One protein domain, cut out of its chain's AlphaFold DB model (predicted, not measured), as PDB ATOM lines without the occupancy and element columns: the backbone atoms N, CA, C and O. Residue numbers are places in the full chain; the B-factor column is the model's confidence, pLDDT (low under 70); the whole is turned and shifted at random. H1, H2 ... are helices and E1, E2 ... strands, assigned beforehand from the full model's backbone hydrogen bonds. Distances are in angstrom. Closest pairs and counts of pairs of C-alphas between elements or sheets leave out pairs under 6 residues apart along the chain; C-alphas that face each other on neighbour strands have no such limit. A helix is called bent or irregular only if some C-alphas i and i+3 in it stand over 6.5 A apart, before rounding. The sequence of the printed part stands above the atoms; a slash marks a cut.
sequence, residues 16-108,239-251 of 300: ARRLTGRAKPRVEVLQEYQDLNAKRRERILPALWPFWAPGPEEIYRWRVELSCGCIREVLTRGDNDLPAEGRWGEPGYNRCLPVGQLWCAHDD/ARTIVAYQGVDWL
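What this domain is: This is residues 16 to 108 and 239 to 251 of the 300 residues of an uncharacterized protein of Rhodococcus wratislaviensis NBRC 100605 (UniProt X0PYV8). A four-stranded sheet, strongly twisted and curled like part of a barrel, is only grazed by helix H1, which runs on past it to a short helix H2 off the sheet. A long stretch without named elements, residues 78 to 100, joins its edge strands E2 and E3. The printed part has 106 residues, mixed in class, in the order H1, H2, E1, E2, E3, E4; the sheet's order is E2, E1, E4, E3, all antiparallel. It is compact, with a radius of gyration of the C-alphas of 14.2 A and spans of 39 by 30 by 25 A.

How they stand to each other: H1, residues 26 to 41, only grazes the sheet with its residues 26 to 33. H2, residues 46 to 52, is not on the sheet; it is close to H1 but not clearly touching, the closest C-alphas being those of Arg 41 and Trp 49, 6.8 A apart, at a steep tilt of 51 degrees, opposite ways. Every O i to N i+4 pair of H1 is within hydrogen-bond range; in irregular H2, where C-alphas 47 and 50 are 7.3 A apart, 1 of 3 is, beside 3 of 4 O i to N i+3 pairs. E1, residues 59 to 66, and E2, residues 71 to 77, form a hairpin, with N 62 and O 74 2.9 A apart. E4, residues 239 to 250, pairs with E1 over residues 242 to 250, with N 63 and O 246 2.9 A apart. E4 bends by 77 degrees at residue 243 and pairs with E3, residues 101 to 103, over residues 239 to 241, with N 102 and O 240 2.8 A apart.

Where its parts are: H1 begins at C-alpha 26 (146.780, 63.612, 125.334) and is 22.0 A long; H2 is 10.0 A. E1 measures 21.1 A, E2 19.8 A, E3 6.9 A and E4 26.6 A, ending at C-alpha 250 (146.107, 65.584, 116.470).

The domain as a whole: The C-alphas farthest apart, those of Ala 47 and Asp 108, are 44.1 A apart. Residues 109 to 238 are not printed, and C-alphas 108 and 239 are 13.5 A apart across this cut. The link from E2 to E3 is long. Mean pLDDT of the printed part is 92.6; residues 92 to 94 are under 70.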
ATOM      1  N   ALA A  16     128.055  67.709 114.039       95.06
ATOM      2  CA  ALA A  16     129.228  68.370 114.597       95.06
ATOM      3  C   ALA A  16     128.801  69.405 115.653       95.06
ATOM      4  O   ALA A  16     128.147  70.399 115.333       95.06
ATOM      5  N   ARG A  17     129.165  69.199 116.924       95.56
ATOM      6  CA  ARG A  17     128.916  70.170 118.004       95.56
ATOM      7  C   ARG A  17     129.882  69.996 119.165       95.56
ATOM      8  O   ARG A  17     130.517  68.961 119.321       95.56
ATOM      9  N   ARG A  18     129.956  71.001 120.037       96.12
ATOM     10  CA  ARG A  18     130.710  70.895 121.290       96.12
ATOM     11  C   ARG A  18     130.010  69.926 122.249       96.12
ATOM     12  O   ARG A  18     128.815  70.072 122.503       96.12
ATOM     13  N   LEU A  19     130.760  68.973 122.796       96.56
ATOM     14  CA  LEU A  19     130.265  67.977 123.747       96.56
ATOM     15  C   LEU A  19     130.599  68.373 125.191       96.56
ATOM     16  O   LEU A  19     131.601  69.045 125.453       96.56
ATOM     17  N   THR A  20     129.769  67.940 126.139       94.56
ATOM     18  CA  THR A  20     129.983  68.176 127.577       94.56
ATOM     19  C   THR A  20     131.212  67.421 128.088       94.56
ATOM     20  O   THR A  20     131.722  66.520 127.426       94.56
ATOM     21  N   GLY A  21     131.744  67.797 129.254       93.25
ATOM     22  CA  GLY A  21     132.957  67.186 129.814       93.25
ATOM     23  C   GLY A  21     134.260  67.645 129.143       93.25
ATOM     24  O   GLY A  21     134.275  68.581 128.342       93.25
ATOM     25  N   ARG A  22     135.377  67.008 129.507       93.62
ATOM     26  CA  ARG A  22     136.716  67.316 128.981       93.62
ATOM     27  C   ARG A  22     137.266  66.138 128.192       93.62
ATOM     28  O   ARG A  22     136.878  64.998 128.433       93.62
ATOM     29  N   ALA A  23     138.159  66.447 127.258       94.62
ATOM     30  CA  ALA A  23     138.937  65.423 126.590       94.62
ATOM     31  C   ALA A  23     139.900  64.751 127.584       94.62
ATOM     32  O   ALA A  23     140.373  65.415 128.516       94.62
ATOM     33  N   LYS A  24     140.217  63.472 127.372       95.25
ATOM     34  CA  LYS A  24     141.289  62.782 128.095       95.25
ATOM     35  C   LYS A  24     142.618  63.528 127.895       95.25
ATOM     36  O   LYS A  24     142.829  64.147 126.839       95.25
ATOM     37  N   PRO A  25     143.545  63.479 128.866       96.06
ATOM     38  CA  PRO A  25     144.896  63.987 128.673       96.06
ATOM     39  C   PRO A  25     145.559  63.323 127.462       96.06
ATOM     40  O   PRO A  25     145.579  62.102 127.344       96.06
ATOM     41  N   ARG A  26     146.146  64.121 126.565       95.62
ATOM     42  CA  ARG A  26     146.780  63.612 125.334       95.62
ATOM     43  C   ARG A  26     147.852  62.554 125.614       95.62
ATOM     44  O   ARG A  26     147.956  61.594 124.865       95.62
ATOM     45  N   VAL A  27     148.621  62.727 126.691       95.31
ATOM     46  CA  VAL A  27     149.683  61.794 127.106       95.31
ATOM     47  C   VAL A  27     149.120  60.401 127.405       95.31
ATOM     48  O   VAL A  27     149.707  59.412 126.988       95.31
ATOM     49  N   GLU A  28     147.962  60.328 128.063       96.25
ATOM     50  CA  GLU A  28     147.282  59.063 128.367       96.25
ATOM     51  C   GLU A  28     146.822  58.374 127.077       96.25
ATOM     52  O   GLU A  28     147.140  57.213 126.845       96.25
ATOM     53  N   VAL A  29     146.160  59.120 126.184       95.94
ATOM     54  CA  VAL A  29     145.672  58.583 124.901       95.94
ATOM     55  C   VAL A  29     146.825  58.142 123.995       95.94
ATOM     56  O   VAL A  29     146.717  57.133 123.301       95.94
ATOM     57  N   LEU A  30     147.941  58.875 123.999       96.12
ATOM     58  CA  LEU A  30     149.137  58.514 123.239       96.12
ATOM     59  C   LEU A  30     149.744  57.208 123.754       96.12
ATOM     60  O   LEU A  30     150.090  56.355 122.939       96.12
ATOM     61  N   GLN A  31     149.823  57.033 125.075       96.56
ATOM     62  CA  GLN A  31     150.309  55.793 125.676       96.56
ATOM     63  C   GLN A  31     149.387  54.612 125.338       96.56
ATOM     64  O   GLN A  31     149.863  53.598 124.833       96.56
ATOM     65  N   GLU A  32     148.068  54.768 125.519       95.56
ATOM     66  CA  GLU A  32     147.069  53.745 125.161       95.56
ATOM     67  C   GLU A  32     147.200  53.328 123.684       95.56
ATOM     68  O   GLU A  32     147.182  52.138 123.352       95.56
ATOM     69  N   TYR A  33     147.373  54.306 122.788       95.19
ATOM     70  CA  TYR A  33     147.563  54.061 121.362       95.19
ATOM     71  C   TYR A  33     148.863  53.304 121.071       95.19
ATOM     72  O   TYR A  33     148.852  52.333 120.311       95.19
ATOM     73  N   GLN A  34     149.980  53.728 121.665       95.12
ATOM     74  CA  GLN A  34     151.285  53.094 121.473       95.12
ATOM     75  C   GLN A  34     151.290  51.646 121.970       95.12
ATOM     76  O   GLN A  34     151.772  50.771 121.249       95.12
ATOM     77  N   ASP A  35     150.684  51.373 123.126       94.62
ATOM     78  CA  ASP A  35     150.573  50.024 123.690       94.62
ATOM     79  C   ASP A  35     149.744  49.098 122.787       94.62
ATOM     80  O   ASP A  35     150.115  47.946 122.533       94.62
ATOM     81  N   LEU A  36     148.625  49.603 122.258       90.75
ATOM     82  CA  LEU A  36     147.794  48.876 121.298       90.75
ATOM     83  C   LEU A  36     148.566  48.587 120.004       90.75
ATOM     84  O   LEU A  36     148.523  47.469 119.483       90.75
ATOM     85  N   ASN A  37     149.281  49.586 119.482       92.19
ATOM     86  CA  ASN A  37     150.041  49.451 118.246       92.19
ATOM     87  C   ASN A  37     151.232  48.505 118.396       92.19
ATOM     88  O   ASN A  37     151.497  47.740 117.471       92.19
ATOM     89  N   ALA A  38     151.922  48.510 119.539       92.50
ATOM     90  CA  ALA A  38     153.005  47.573 119.822       92.50
ATOM     91  C   ALA A  38     152.508  46.122 119.712       92.50
ATOM     92  O   ALA A  38     153.037  45.349 118.911       92.50
ATOM     93  N   LYS A  39     151.390  45.802 120.379       91.25
ATOM     94  CA  LYS A  39     150.744  44.478 120.309       91.25
ATOM     95  C   LYS A  39     150.311  44.094 118.892       91.25
ATOM     96  O   LYS A  39     150.368  42.925 118.515       91.25
ATOM     97  N   ARG A  40     149.856  45.059 118.084       88.94
ATOM     98  CA  ARG A  40     149.510  44.818 116.670       88.94
ATOM     99  C   ARG A  40     150.753  44.500 115.840       88.94
ATOM    100  O   ARG A  40     150.735  43.554 115.059       88.94
ATOM    101  N   ARG A  41     151.832  45.264 116.019       92.06
ATOM    102  CA  ARG A  41     153.083  45.118 115.259       92.06
ATOM    103  C   ARG A  41     153.807  43.802 115.534       92.06
ATOM    104  O   ARG A  41     154.470  43.308 114.633       92.06
ATOM    105  N   GLU A  42     153.613  43.190 116.702       92.62
ATOM    106  CA  GLU A  42     154.092  41.826 116.999       92.62
ATOM    107  C   GLU A  42     153.529  40.760 116.042       92.62
ATOM    108  O   GLU A  42     154.143  39.715 115.844       92.62
ATOM    109  N   ARG A  43     152.354  41.009 115.448       89.69
ATOM    110  CA  ARG A  43     151.606  40.028 114.642       89.69
ATOM    111  C   ARG A  43     151.522  40.392 113.162       89.69
ATOM    112  O   ARG A  43     150.946  39.640 112.381       89.69
ATOM    113  N   ILE A  44     152.051  41.552 112.776       89.75
ATOM    114  CA  ILE A  44     151.903  42.126 111.438       89.75
ATOM    115  C   ILE A  44     153.287  42.377 110.850       89.75
ATOM    116  O   ILE A  44     154.150  42.969 111.496       89.75
ATOM    117  N   LEU A  45     153.482  41.967 109.595       90.62
ATOM    118  CA  LEU A  45     154.728  42.203 108.868       90.62
ATOM    119  C   LEU A  45     155.054  43.709 108.806       90.62
ATOM    120  O   LEU A  45     154.149  44.499 108.529       90.62
ATOM    121  N   PRO A  46     156.327  44.124 108.966       91.56
ATOM    122  CA  PRO A  46     156.709  45.539 108.962       91.56
ATOM    123  C   PRO A  46     156.219  46.342 107.752       91.56
ATOM    124  O   PRO A  46     155.778  47.478 107.899       91.56
ATOM    125  N   ALA A  47     156.204  45.728 106.565       92.12
ATOM    126  CA  ALA A  47     155.706  46.351 105.336       92.12
ATOM    127  C   ALA A  47     154.214  46.743 105.397       92.12
ATOM    128  O   ALA A  47     153.768  47.611 104.653       92.12
ATOM    129  N   LEU A  48     153.440  46.114 106.283       91.94
ATOM    130  CA  LEU A  48     152.010  46.351 106.462       91.94
ATOM    131  C   LEU A  48     151.708  47.333 107.606       91.94
ATOM    132  O   LEU A  48     150.561  47.755 107.758       91.94
ATOM    133  N   TRP A  49     152.707  47.739 108.400       90.12
ATOM    134  CA  TRP A  49     152.503  48.665 109.520       90.12
ATOM    135  C   TRP A  49     151.847  49.990 109.123       90.12
ATOM    136  O   TRP A  49     150.925  50.385 109.833       90.12
ATOM    137  N   PRO A  50     152.204  50.649 108.000       88.38
ATOM    138  CA  PRO A  50     151.539  51.889 107.608       88.38
ATOM    139  C   PRO A  50     150.029  51.734 107.400       88.38
ATOM    140  O   PRO A  50     149.300  52.708 107.490       88.38
ATOM    141  N   PHE A  51     149.516  50.534 107.131       86.25
ATOM    142  CA  PHE A  51     148.088  50.329 106.879       86.25
ATOM    143  C   PHE A  51     147.324  49.938 108.144       86.25
ATOM    144  O   PHE A  51     146.214  50.414 108.362       86.25
ATOM    145  N   TRP A  52     147.928  49.106 108.996       85.56
ATOM    146  CA  TRP A  52     147.231  48.461 110.119       85.56
ATOM    147  C   TRP A  52     147.677  48.947 111.505       85.56
ATOM    148  O   TRP A  52     147.001  48.697 112.505       85.56
ATOM    149  N   ALA A  53     148.816  49.634 111.573       89.50
ATOM    150  CA  ALA A  53     149.398  50.186 112.792       89.50
ATOM    151  C   ALA A  53     150.125  51.520 112.504       89.50
ATOM    152  O   ALA A  53     151.340  51.616 112.750       89.50
ATOM    153  N   PRO A  54     149.412  52.531 111.954       91.00
ATOM    154  CA  PRO A  54     150.007  53.795 111.513       91.00
ATOM    155  C   PRO A  54     150.691  54.546 112.660       91.00
ATOM    156  O   PRO A  54     150.446  54.275 113.841       91.00
ATOM    157  N   GLY A  55     151.584  55.476 112.334       92.31
ATOM    158  CA  GLY A  55     152.244  56.292 113.350       92.31
ATOM    159  C   GLY A  55     151.253  57.209 114.085       92.31
ATOM    160  O   GLY A  55     150.232  57.592 113.511       92.31
ATOM    161  N   PRO A  56     151.492  57.545 115.365       94.25
ATOM    162  CA  PRO A  56     150.601  58.425 116.128       94.25
ATOM    163  C   PRO A  56     150.474  59.849 115.540       94.25
ATOM    164  O   PRO A  56     149.490  60.532 115.801       94.25
ATOM    165  N   GLU A  57     151.420  60.293 114.713       93.56
ATOM    166  CA  GLU A  57     151.403  61.548 113.945       93.56
ATOM    167  C   GLU A  57     150.323  61.616 112.848       93.56
ATOM    168  O   GLU A  57     149.946  62.697 112.379       93.56
ATOM    169  N   GLU A  58     149.789  60.461 112.456       93.12
ATOM    170  CA  GLU A  58     148.697  60.341 111.491       93.12
ATOM    171  C   GLU A  58     147.320  60.288 112.160       93.12
ATOM    172  O   GLU A  58     146.301  60.247 111.472       93.12
ATOM    173  N   ILE A  59     147.271  60.273 113.491       95.81
ATOM    174  CA  ILE A  59     146.042  60.019 114.231       95.81
ATOM    175  C   ILE A  59     145.415  61.317 114.715       95.81
ATOM    176  O   ILE A  59     146.064  62.145 115.359       95.81
ATOM    177  N   TYR A  60     144.121  61.457 114.450       96.31
ATOM    178  CA  TYR A  60     143.305  62.544 114.964       96.31
ATOM    179  C   TYR A  60     142.338  62.040 116.034       96.31
ATOM    180  O   TYR A  60     141.832  60.915 115.977       96.31
ATOM    181  N   ARG A  61     142.106  62.882 117.040       97.25
ATOM    182  CA  ARG A  61     141.284  62.571 118.206       97.25
ATOM    183  C   ARG A  61     139.917  63.221 118.078       97.25
ATOM    184  O   ARG A  61     139.799  64.438 117.924       97.25
ATOM    185  N   TRP A  62     138.885  62.413 118.260       97.69
ATOM    186  CA  TRP A  62     137.500  62.853 118.291       97.69
ATOM    187  C   TRP A  62     136.866  62.521 119.625       97.69
ATOM    188  O   TRP A  62     137.176  61.504 120.241       97.69
ATOM    189  N   ARG A  63     135.902  63.340 120.032       97.88
ATOM    190  CA  ARG A  63     134.904  62.958 121.029       97.88
ATOM    191  C   ARG A  63     133.599  62.702 120.306       97.88
ATOM    192  O   ARG A  63     133.209  63.500 119.459       97.88
ATOM    193  N   VAL A  64     132.927  61.618 120.650       97.56
ATOM    194  CA  VAL A  64     131.643  61.223 120.068       97.56
ATOM    195  C   VAL A  64     130.619  61.041 121.168       97.56
ATOM    196  O   VAL A  64     130.933  60.480 122.214       97.56
ATOM    197  N   GLU A  65     129.405  61.521 120.934       97.75
ATOM    198  CA  GLU A  65     128.242  61.250 121.770       97.75
ATOM    199  C   GLU A  65     127.427  60.141 121.116       97.75
ATOM    200  O   GLU A  65     127.133  60.187 119.919       97.75
ATOM    201  N   LEU A  66     127.095  59.130 121.906       97.00
ATOM    202  CA  LEU A  66     126.344  57.960 121.482       97.00
ATOM    203  C   LEU A  66     124.856  58.137 121.781       97.00
ATOM    204  O   LEU A  66     124.475  58.922 122.645       97.00
ATOM    205  N   SER A  67     124.007  57.349 121.128       95.62
ATOM    206  CA  SER A  67     122.554  57.369 121.344       95.62
ATOM    207  C   SER A  67     122.122  57.018 122.777       95.62
ATOM    208  O   SER A  67     121.000  57.332 123.155       95.62
ATOM    209  N   CYS A  68     122.993  56.402 123.587       94.69
ATOM    210  CA  CYS A  68     122.781  56.199 125.027       94.69
ATOM    211  C   CYS A  68     123.221  57.394 125.900       94.69
ATOM    212  O   CYS A  68     123.181  57.309 127.121       94.69
ATOM    213  N   GLY A  69     123.688  58.492 125.302       95.06
ATOM    214  CA  GLY A  69     124.188  59.679 126.004       95.06
ATOM    215  C   GLY A  69     125.651  59.591 126.451       95.06
ATOM    216  O   GLY A  69     126.222  60.592 126.886       95.06
ATOM    217  N   CYS A  70     126.303  58.431 126.329       96.25
ATOM    218  CA  CYS A  70     127.722  58.308 126.647       96.25
ATOM    219  C   CYS A  70     128.595  59.102 125.680       96.25
ATOM    220  O   CYS A  70     128.387  59.077 124.468       96.25
ATOM    221  N   ILE A  71     129.638  59.731 126.225       97.00
ATOM    222  CA  ILE A  71     130.679  60.388 125.439       97.00
ATOM    223  C   ILE A  71     131.942  59.538 125.484       97.00
ATOM    224  O   ILE A  71     132.425  59.194 126.564       97.00
ATOM    225  N   ARG A  72     132.495  59.220 124.314       95.69
ATOM    226  CA  ARG A  72     133.741  58.458 124.173       95.69
ATOM    227  C   ARG A  72     134.758  59.221 123.347       95.69
ATOM    228  O   ARG A  72     134.386  60.026 122.498       95.69
ATOM    229  N   GLU A  73     136.034  58.956 123.594       96.31
ATOM    230  CA  GLU A  73     137.091  59.373 122.673       96.31
ATOM    231  C   GLU A  73     137.362  58.266 121.670       96.31
ATOM    232  O   GLU A  73     137.467  57.099 122.050       96.31
ATOM    233  N   VAL A  74     137.473  58.637 120.401       95.81
ATOM    234  CA  VAL A  74     137.818  57.722 119.317       95.81
ATOM    235  C   VAL A  74     138.905  58.322 118.442       95.81
ATOM    236  O   VAL A  74     139.087  59.540 118.390       95.81
ATOM    237  N   LEU A  75     139.648  57.443 117.776       95.50
ATOM    238  CA  LEU A  75     140.819  57.786 116.982       95.50
ATOM    239  C   LEU A  75     140.559  57.433 115.518       95.50
ATOM    240  O   LEU A  75     140.115  56.322 115.231       95.50
ATOM    241  N   THR A  76     140.855  58.357 114.609       95.12
ATOM    242  CA  THR A  76     140.768  58.148 113.155       95.12
ATOM    243  C   THR A  76     142.087  58.521 112.490       95.12
ATOM    244  O   THR A  76     142.968  59.115 113.122       95.12
ATOM    245  N   ARG A  77     142.243  58.164 111.211       91.88
ATOM    246  CA  ARG A  77     143.415  58.544 110.427       91.88
ATOM    247  C   ARG A  77     143.193  59.933 109.831       91.88
ATOM    248  O   ARG A  77     142.581  60.106 108.791       91.88
ATOM    249  N   GLY A  78     143.709  60.941 110.512       90.88
ATOM    250  CA  GLY A  78     143.507  62.333 110.141       90.88
ATOM    251  C   GLY A  78     142.130  62.902 110.473       90.88
ATOM    252  O   GLY A  78     141.242  62.220 110.983       90.88
ATOM    253  N   ASP A  79     142.003  64.203 110.236       91.31
ATOM    254  CA  ASP A  79     140.876  65.054 110.629       91.31
ATOM    255  C   ASP A  79     139.727  65.096 109.611       91.31
ATOM    256  O   ASP A  79     138.657  65.620 109.919       91.31
ATOM    257  N   ASN A  80     139.923  64.516 108.426       90.44
ATOM    258  CA  ASN A  80     138.876  64.379 107.409       90.44
ATOM    259  C   ASN A  80     138.057  63.089 107.566       90.44
ATOM    260  O   ASN A  80     136.924  63.028 107.098       90.44
ATOM    261  N   ASP A  81     138.605  62.078 108.246       90.31
ATOM    262  CA  ASP A  81     137.922  60.810 108.496       90.31
ATOM    263  C   ASP A  81     136.933  60.986 109.654       90.31
ATOM    264  O   ASP A  81     137.294  60.875 110.831       90.31
ATOM    265  N   LEU A  82     135.676  61.297 109.332       93.50
ATOM    266  CA  LEU A  82     134.653  61.546 110.344       93.50
ATOM    267  C   LEU A  82     134.304  60.257 111.102       93.50
ATOM    268  O   LEU A  82     134.013  59.226 110.489       93.50
ATOM    269  N   PRO A  83     134.213  60.293 112.444       94.31
ATOM    270  CA  PRO A  83     133.953  59.084 113.217       94.31
ATOM    271  C   PRO A  83     132.565  58.483 112.946       94.31
ATOM    272  O   PRO A  83     132.371  57.280 113.109       94.31
ATOM    273  N   ALA A  84     131.610  59.307 112.505       93.56
ATOM    274  CA  ALA A  84     130.269  58.879 112.115       93.56
ATOM    275  C   ALA A  84     130.227  58.124 110.772       93.56
ATOM    276  O   ALA A  84     129.277  57.390 110.524       93.56
ATOM    277  N   GLU A  85     131.249  58.271 109.927       92.75
ATOM    278  CA  GLU A  85     131.389  57.551 108.651       92.75
ATOM    279  C   GLU A  85     132.253  56.287 108.806       92.75
ATOM    280  O   GLU A  85     132.292  55.420 107.931       92.75
ATOM    281  N   GLY A  86     132.915  56.154 109.957       89.31
ATOM    282  CA  GLY A  86     133.756  55.018 110.296       89.31
ATOM    283  C   GLY A  86     132.976  53.724 110.531       89.31
ATOM    284  O   GLY A  86     131.837  53.711 111.012       89.31
ATOM    285  N   ARG A  87     133.649  52.608 110.236       90.69
ATOM    286  CA  ARG A  87     133.252  51.258 110.647       90.69
ATOM    287  C   ARG A  87     134.090  50.844 111.846       90.69
ATOM    288  O   ARG A  87     135.308  50.713 111.744       90.69
ATOM    289  N   TRP A  88     133.430  50.645 112.978       91.56
ATOM    290  CA  TRP A  88     134.086  50.333 114.242       91.56
ATOM    291  C   TRP A  88     133.988  48.841 114.543       91.56
ATOM    292  O   TRP A  88     132.992  48.203 114.215       91.56
ATOM    293  N   GLY A  89     135.025  48.276 115.155       86.81
ATOM    294  CA  GLY A  89     135.045  46.856 115.504       86.81
ATOM    295  C   GLY A  89     134.051  46.516 116.614       86.81
ATOM    296  O   GLY A  89     133.901  47.267 117.580       86.81
ATOM    297  N   GLU A  90     133.411  45.360 116.488       81.00
ATOM    298  CA  GLU A  90     132.695  44.713 117.581       81.00
ATOM    299  C   GLU A  90     133.702  43.994 118.502       81.00
ATOM    300  O   GLU A  90     134.581  43.278 118.020       81.00
ATOM    301  N   PRO A  91     133.638  44.154 119.833       76.81
ATOM    302  CA  PRO A  91     134.470  43.374 120.738       76.81
ATOM    303  C   PRO A  91     134.184  41.870 120.618       76.81
ATOM    304  O   PRO A  91     133.037  41.441 120.658       76.81
ATOM    305  N   GLY A  92     135.236  41.057 120.513       66.62
ATOM    306  CA  GLY A  92     135.138  39.588 120.541       66.62
ATOM    307  C   GLY A  92     134.774  38.930 119.208       66.62
ATOM    308  O   GLY A  92     135.094  37.761 119.007       66.62
ATOM    309  N   TYR A  93     134.213  39.683 118.265       63.12
ATOM    310  CA  TYR A  93     133.932  39.218 116.914       63.12
ATOM    311  C   TYR A  93     134.801  40.032 115.959       63.12
ATOM    312  O   TYR A  93     134.794  41.254 116.015       63.12
ATOM    313  N   ASN A  94     135.574  39.397 115.073       69.38
ATOM    314  CA  ASN A  94     136.377  40.097 114.053       69.38
ATOM    315  C   ASN A  94     135.483  40.733 112.959       69.38
ATOM    316  O   ASN A  94     135.734  40.587 111.765       69.38
ATOM    317  N   ARG A  95     134.391  41.389 113.362       81.12
ATOM    318  CA  ARG A  95     133.342  41.977 112.539       81.12
ATOM    319  C   ARG A  95     133.277  43.471 112.820       81.12
ATOM    320  O   ARG A  95     133.560  43.940 113.922       81.12
ATOM    321  N   CYS A  96     132.916  44.224 111.791       88.94
ATOM    322  CA  CYS A  96     132.654  45.647 111.927       88.94
ATOM    323  C   CYS A  96     131.168  45.874 112.180       88.94
ATOM    324  O   CYS A  96     130.320  45.268 111.525       88.94
ATOM    325  N   LEU A  97     130.869  46.800 113.082       92.44
ATOM    326  CA  LEU A  97     129.538  47.354 113.236       92.44
ATOM    327  C   LEU A  97     129.127  48.121 111.963       92.44
ATOM    328  O   LEU A  97     129.990  48.569 111.189       92.44
ATOM    329  N   PRO A  98     127.813  48.305 111.745       92.62
ATOM    330  CA  PRO A  98     127.302  49.258 110.774       92.62
ATOM    331  C   PRO A  98     127.963  50.637 110.905       92.62
ATOM    332  O   PRO A  98     128.405  51.039 111.984       92.62
ATOM    333  N   VAL A  99     128.022  51.361 109.787       93.38
ATOM    334  CA  VAL A  99     128.617  52.704 109.727       93.38
ATOM    335  C   VAL A  99     127.995  53.610 110.788       93.38
ATOM    336  O   VAL A  99     126.777  53.617 110.977       93.38
ATOM    337  N   GLY A 100     128.848  54.349 111.495       94.06
ATOM    338  CA  GLY A 100     128.418  55.295 112.519       94.06
ATOM    339  C   GLY A 100     127.937  54.653 113.817       94.06
ATOM    340  O   GLY A 100     127.385  55.357 114.659       94.06
ATOM    341  N   GLN A 101     128.144  53.347 114.015       95.44
ATOM    342  CA  GLN A 101     127.868  52.679 115.285       95.44
ATOM    343  C   GLN A 101     129.141  52.351 116.060       95.44
ATOM    344  O   GLN A 101     130.152  51.949 115.493       95.44
ATOM    345  N   LEU A 102     129.058  52.469 117.382       94.88
ATOM    346  CA  LEU A 102     130.099  52.104 118.334       94.88
ATOM    347  C   LEU A 102     129.542  51.159 119.391       94.88
ATOM    348  O   LEU A 102     128.391  51.279 119.811       94.88
ATOM    349  N   TRP A 103     130.387  50.248 119.863       93.88
ATOM    350  CA  TRP A 103     130.036  49.357 120.958       93.88
ATOM    351  C   TRP A 103     130.055  50.093 122.298       93.88
ATOM    352  O   TRP A 103     131.097  50.605 122.714       93.88
ATOM    353  N   CYS A 104     128.940  50.097 123.015       94.75
ATOM    354  CA  CYS A 104     128.809  50.611 124.368       94.75
ATOM    355  C   CYS A 104     127.826  49.746 125.159       94.75
ATOM    356  O   CYS A 104     126.634  49.763 124.875       94.75
ATOM    357  N   ALA A 105     128.357  49.004 126.132       93.06
ATOM    358  CA  ALA A 105     127.583  48.116 126.986       93.06
ATOM    359  C   ALA A 105     127.278  48.764 128.345       93.06
ATOM    360  O   ALA A 105     128.139  49.454 128.904       93.06
ATOM    361  N   HIS A 106     126.080  48.503 128.858       92.38
ATOM    362  CA  HIS A 106     125.581  48.906 130.167       92.38
ATOM    363  C   HIS A 106     124.848  47.747 130.849       92.38
ATOM    364  O   HIS A 106     124.320  46.858 130.182       92.38
ATOM    365  N   ASP A 107     124.788  47.777 132.179       89.56
ATOM    366  CA  ASP A 107     124.099  46.748 132.970       89.56
ATOM    367  C   ASP A 107     122.574  46.766 132.753       89.56
ATOM    368  O   ASP A 107     121.907  45.749 132.935       89.56
ATOM    369  N   ASP A 108     122.020  47.913 132.348       89.94
ATOM    370  CA  ASP A 108     120.607  48.124 132.032       89.94
ATOM    371  C   ASP A 108     120.289  47.990 130.533       89.94
ATOM    372  O   ASP A 108     119.184  48.330 130.098       89.94
ATOM    373  N   ALA A 239     125.274  47.995 120.540       94.31
ATOM    374  CA  ALA A 239     125.549  48.908 119.445       94.31
ATOM    375  C   ALA A 239     124.808  50.236 119.656       94.31
ATOM    376  O   ALA A 239     123.592  50.276 119.875       94.31
ATOM    377  N   ARG A 240     125.543  51.346 119.591       95.44
ATOM    378  CA  ARG A 240     125.003  52.699 119.740       95.44
ATOM    379  C   ARG A 240     125.386  53.549 118.550       95.44
ATOM    380  O   ARG A 240     126.543  53.567 118.143       95.44
ATOM    381  N   THR A 241     124.412  54.276 118.022       96.00
ATOM    382  CA  THR A 241     124.648  55.202 116.910       96.00
ATOM    383  C   THR A 241     125.354  56.445 117.438       96.00
ATOM    384  O   THR A 241     125.002  56.949 118.505       96.00
ATOM    385  N   ILE A 242     126.345  56.941 116.705       96.94
ATOM    386  CA  ILE A 242     126.988  58.227 116.964       96.94
ATOM    387  C   ILE A 242     125.989  59.318 116.583       96.94
ATOM    388  O   ILE A 242     125.612  59.442 115.422       96.94
ATOM    389  N   VAL A 243     125.553  60.109 117.561       97.06
ATOM    390  CA  VAL A 243     124.570  61.187 117.357       97.06
ATOM    391  C   VAL A 243     125.230  62.560 117.240       97.06
ATOM    392  O   VAL A 243     124.674  63.472 116.630       97.06
ATOM    393  N   ALA A 244     126.432  62.719 117.795       97.06
ATOM    394  CA  ALA A 244     127.219  63.936 117.658       97.06
ATOM    395  C   ALA A 244     128.719  63.659 117.754       97.06
ATOM    396  O   ALA A 244     129.142  62.668 118.350       97.06
ATOM    397  N   TYR A 245     129.527  64.561 117.201       97.06
ATOM    398  CA  TYR A 245     130.982  64.484 117.287       97.06
ATOM    399  C   TYR A 245     131.633  65.864 117.435       97.06
ATOM    400  O   TYR A 245     131.087  66.889 117.025       97.06
ATOM    401  N   GLN A 246     132.821  65.875 118.032       97.31
ATOM    402  CA  GLN A 246     133.659  67.047 118.253       97.31
ATOM    403  C   GLN A 246     135.114  66.690 117.946       97.31
ATOM    404  O   GLN A 246     135.669  65.785 118.572       97.31
ATOM    405  N   GLY A 247     135.749  67.432 117.038       96.50
ATOM    406  CA  GLY A 247     137.196  67.342 116.843       96.50
ATOM    407  C   GLY A 247     137.949  67.882 118.060       96.50
ATOM    408  O   GLY A 247     137.568  68.915 118.621       96.50
ATOM    409  N   VAL A 248     138.978  67.160 118.504       95.69
ATOM    410  CA  VAL A 248     139.829  67.570 119.629       95.69
ATOM    411  C   VAL A 248     141.121  68.162 119.090       95.69
ATOM    412  O   VAL A 248     141.303  69.376 119.141       95.69
ATOM    413  N   ASP A 249     142.010  67.308 118.593       95.12
ATOM    414  CA  ASP A 249     143.322  67.650 118.057       95.12
ATOM    415  C   ASP A 249     144.026  66.413 117.476       95.12
ATOM    416  O   ASP A 249     143.570  65.278 117.612       95.12
ATOM    417  N   TRP A 250     145.171  66.644 116.834       96.44
ATOM    418  CA  TRP A 250     146.107  65.584 116.470       96.44
ATOM    419  C   TRP A 250     146.700  64.926 117.722       96.44
ATOM    420  O   TRP A 250     147.041  65.607 118.697       96.44
ATOM    421  N   LEU A 251     146.850  63.600 117.686       95.44
ATOM    422  CA  LEU A 251     147.390  62.813 118.795       95.44
ATOM    423  C   LEU A 251     148.846  63.182 119.106       95.44
ATOM    424  O   LEU A 251     149.223  63.276 120.274       95.44
TER     425      LEU A 251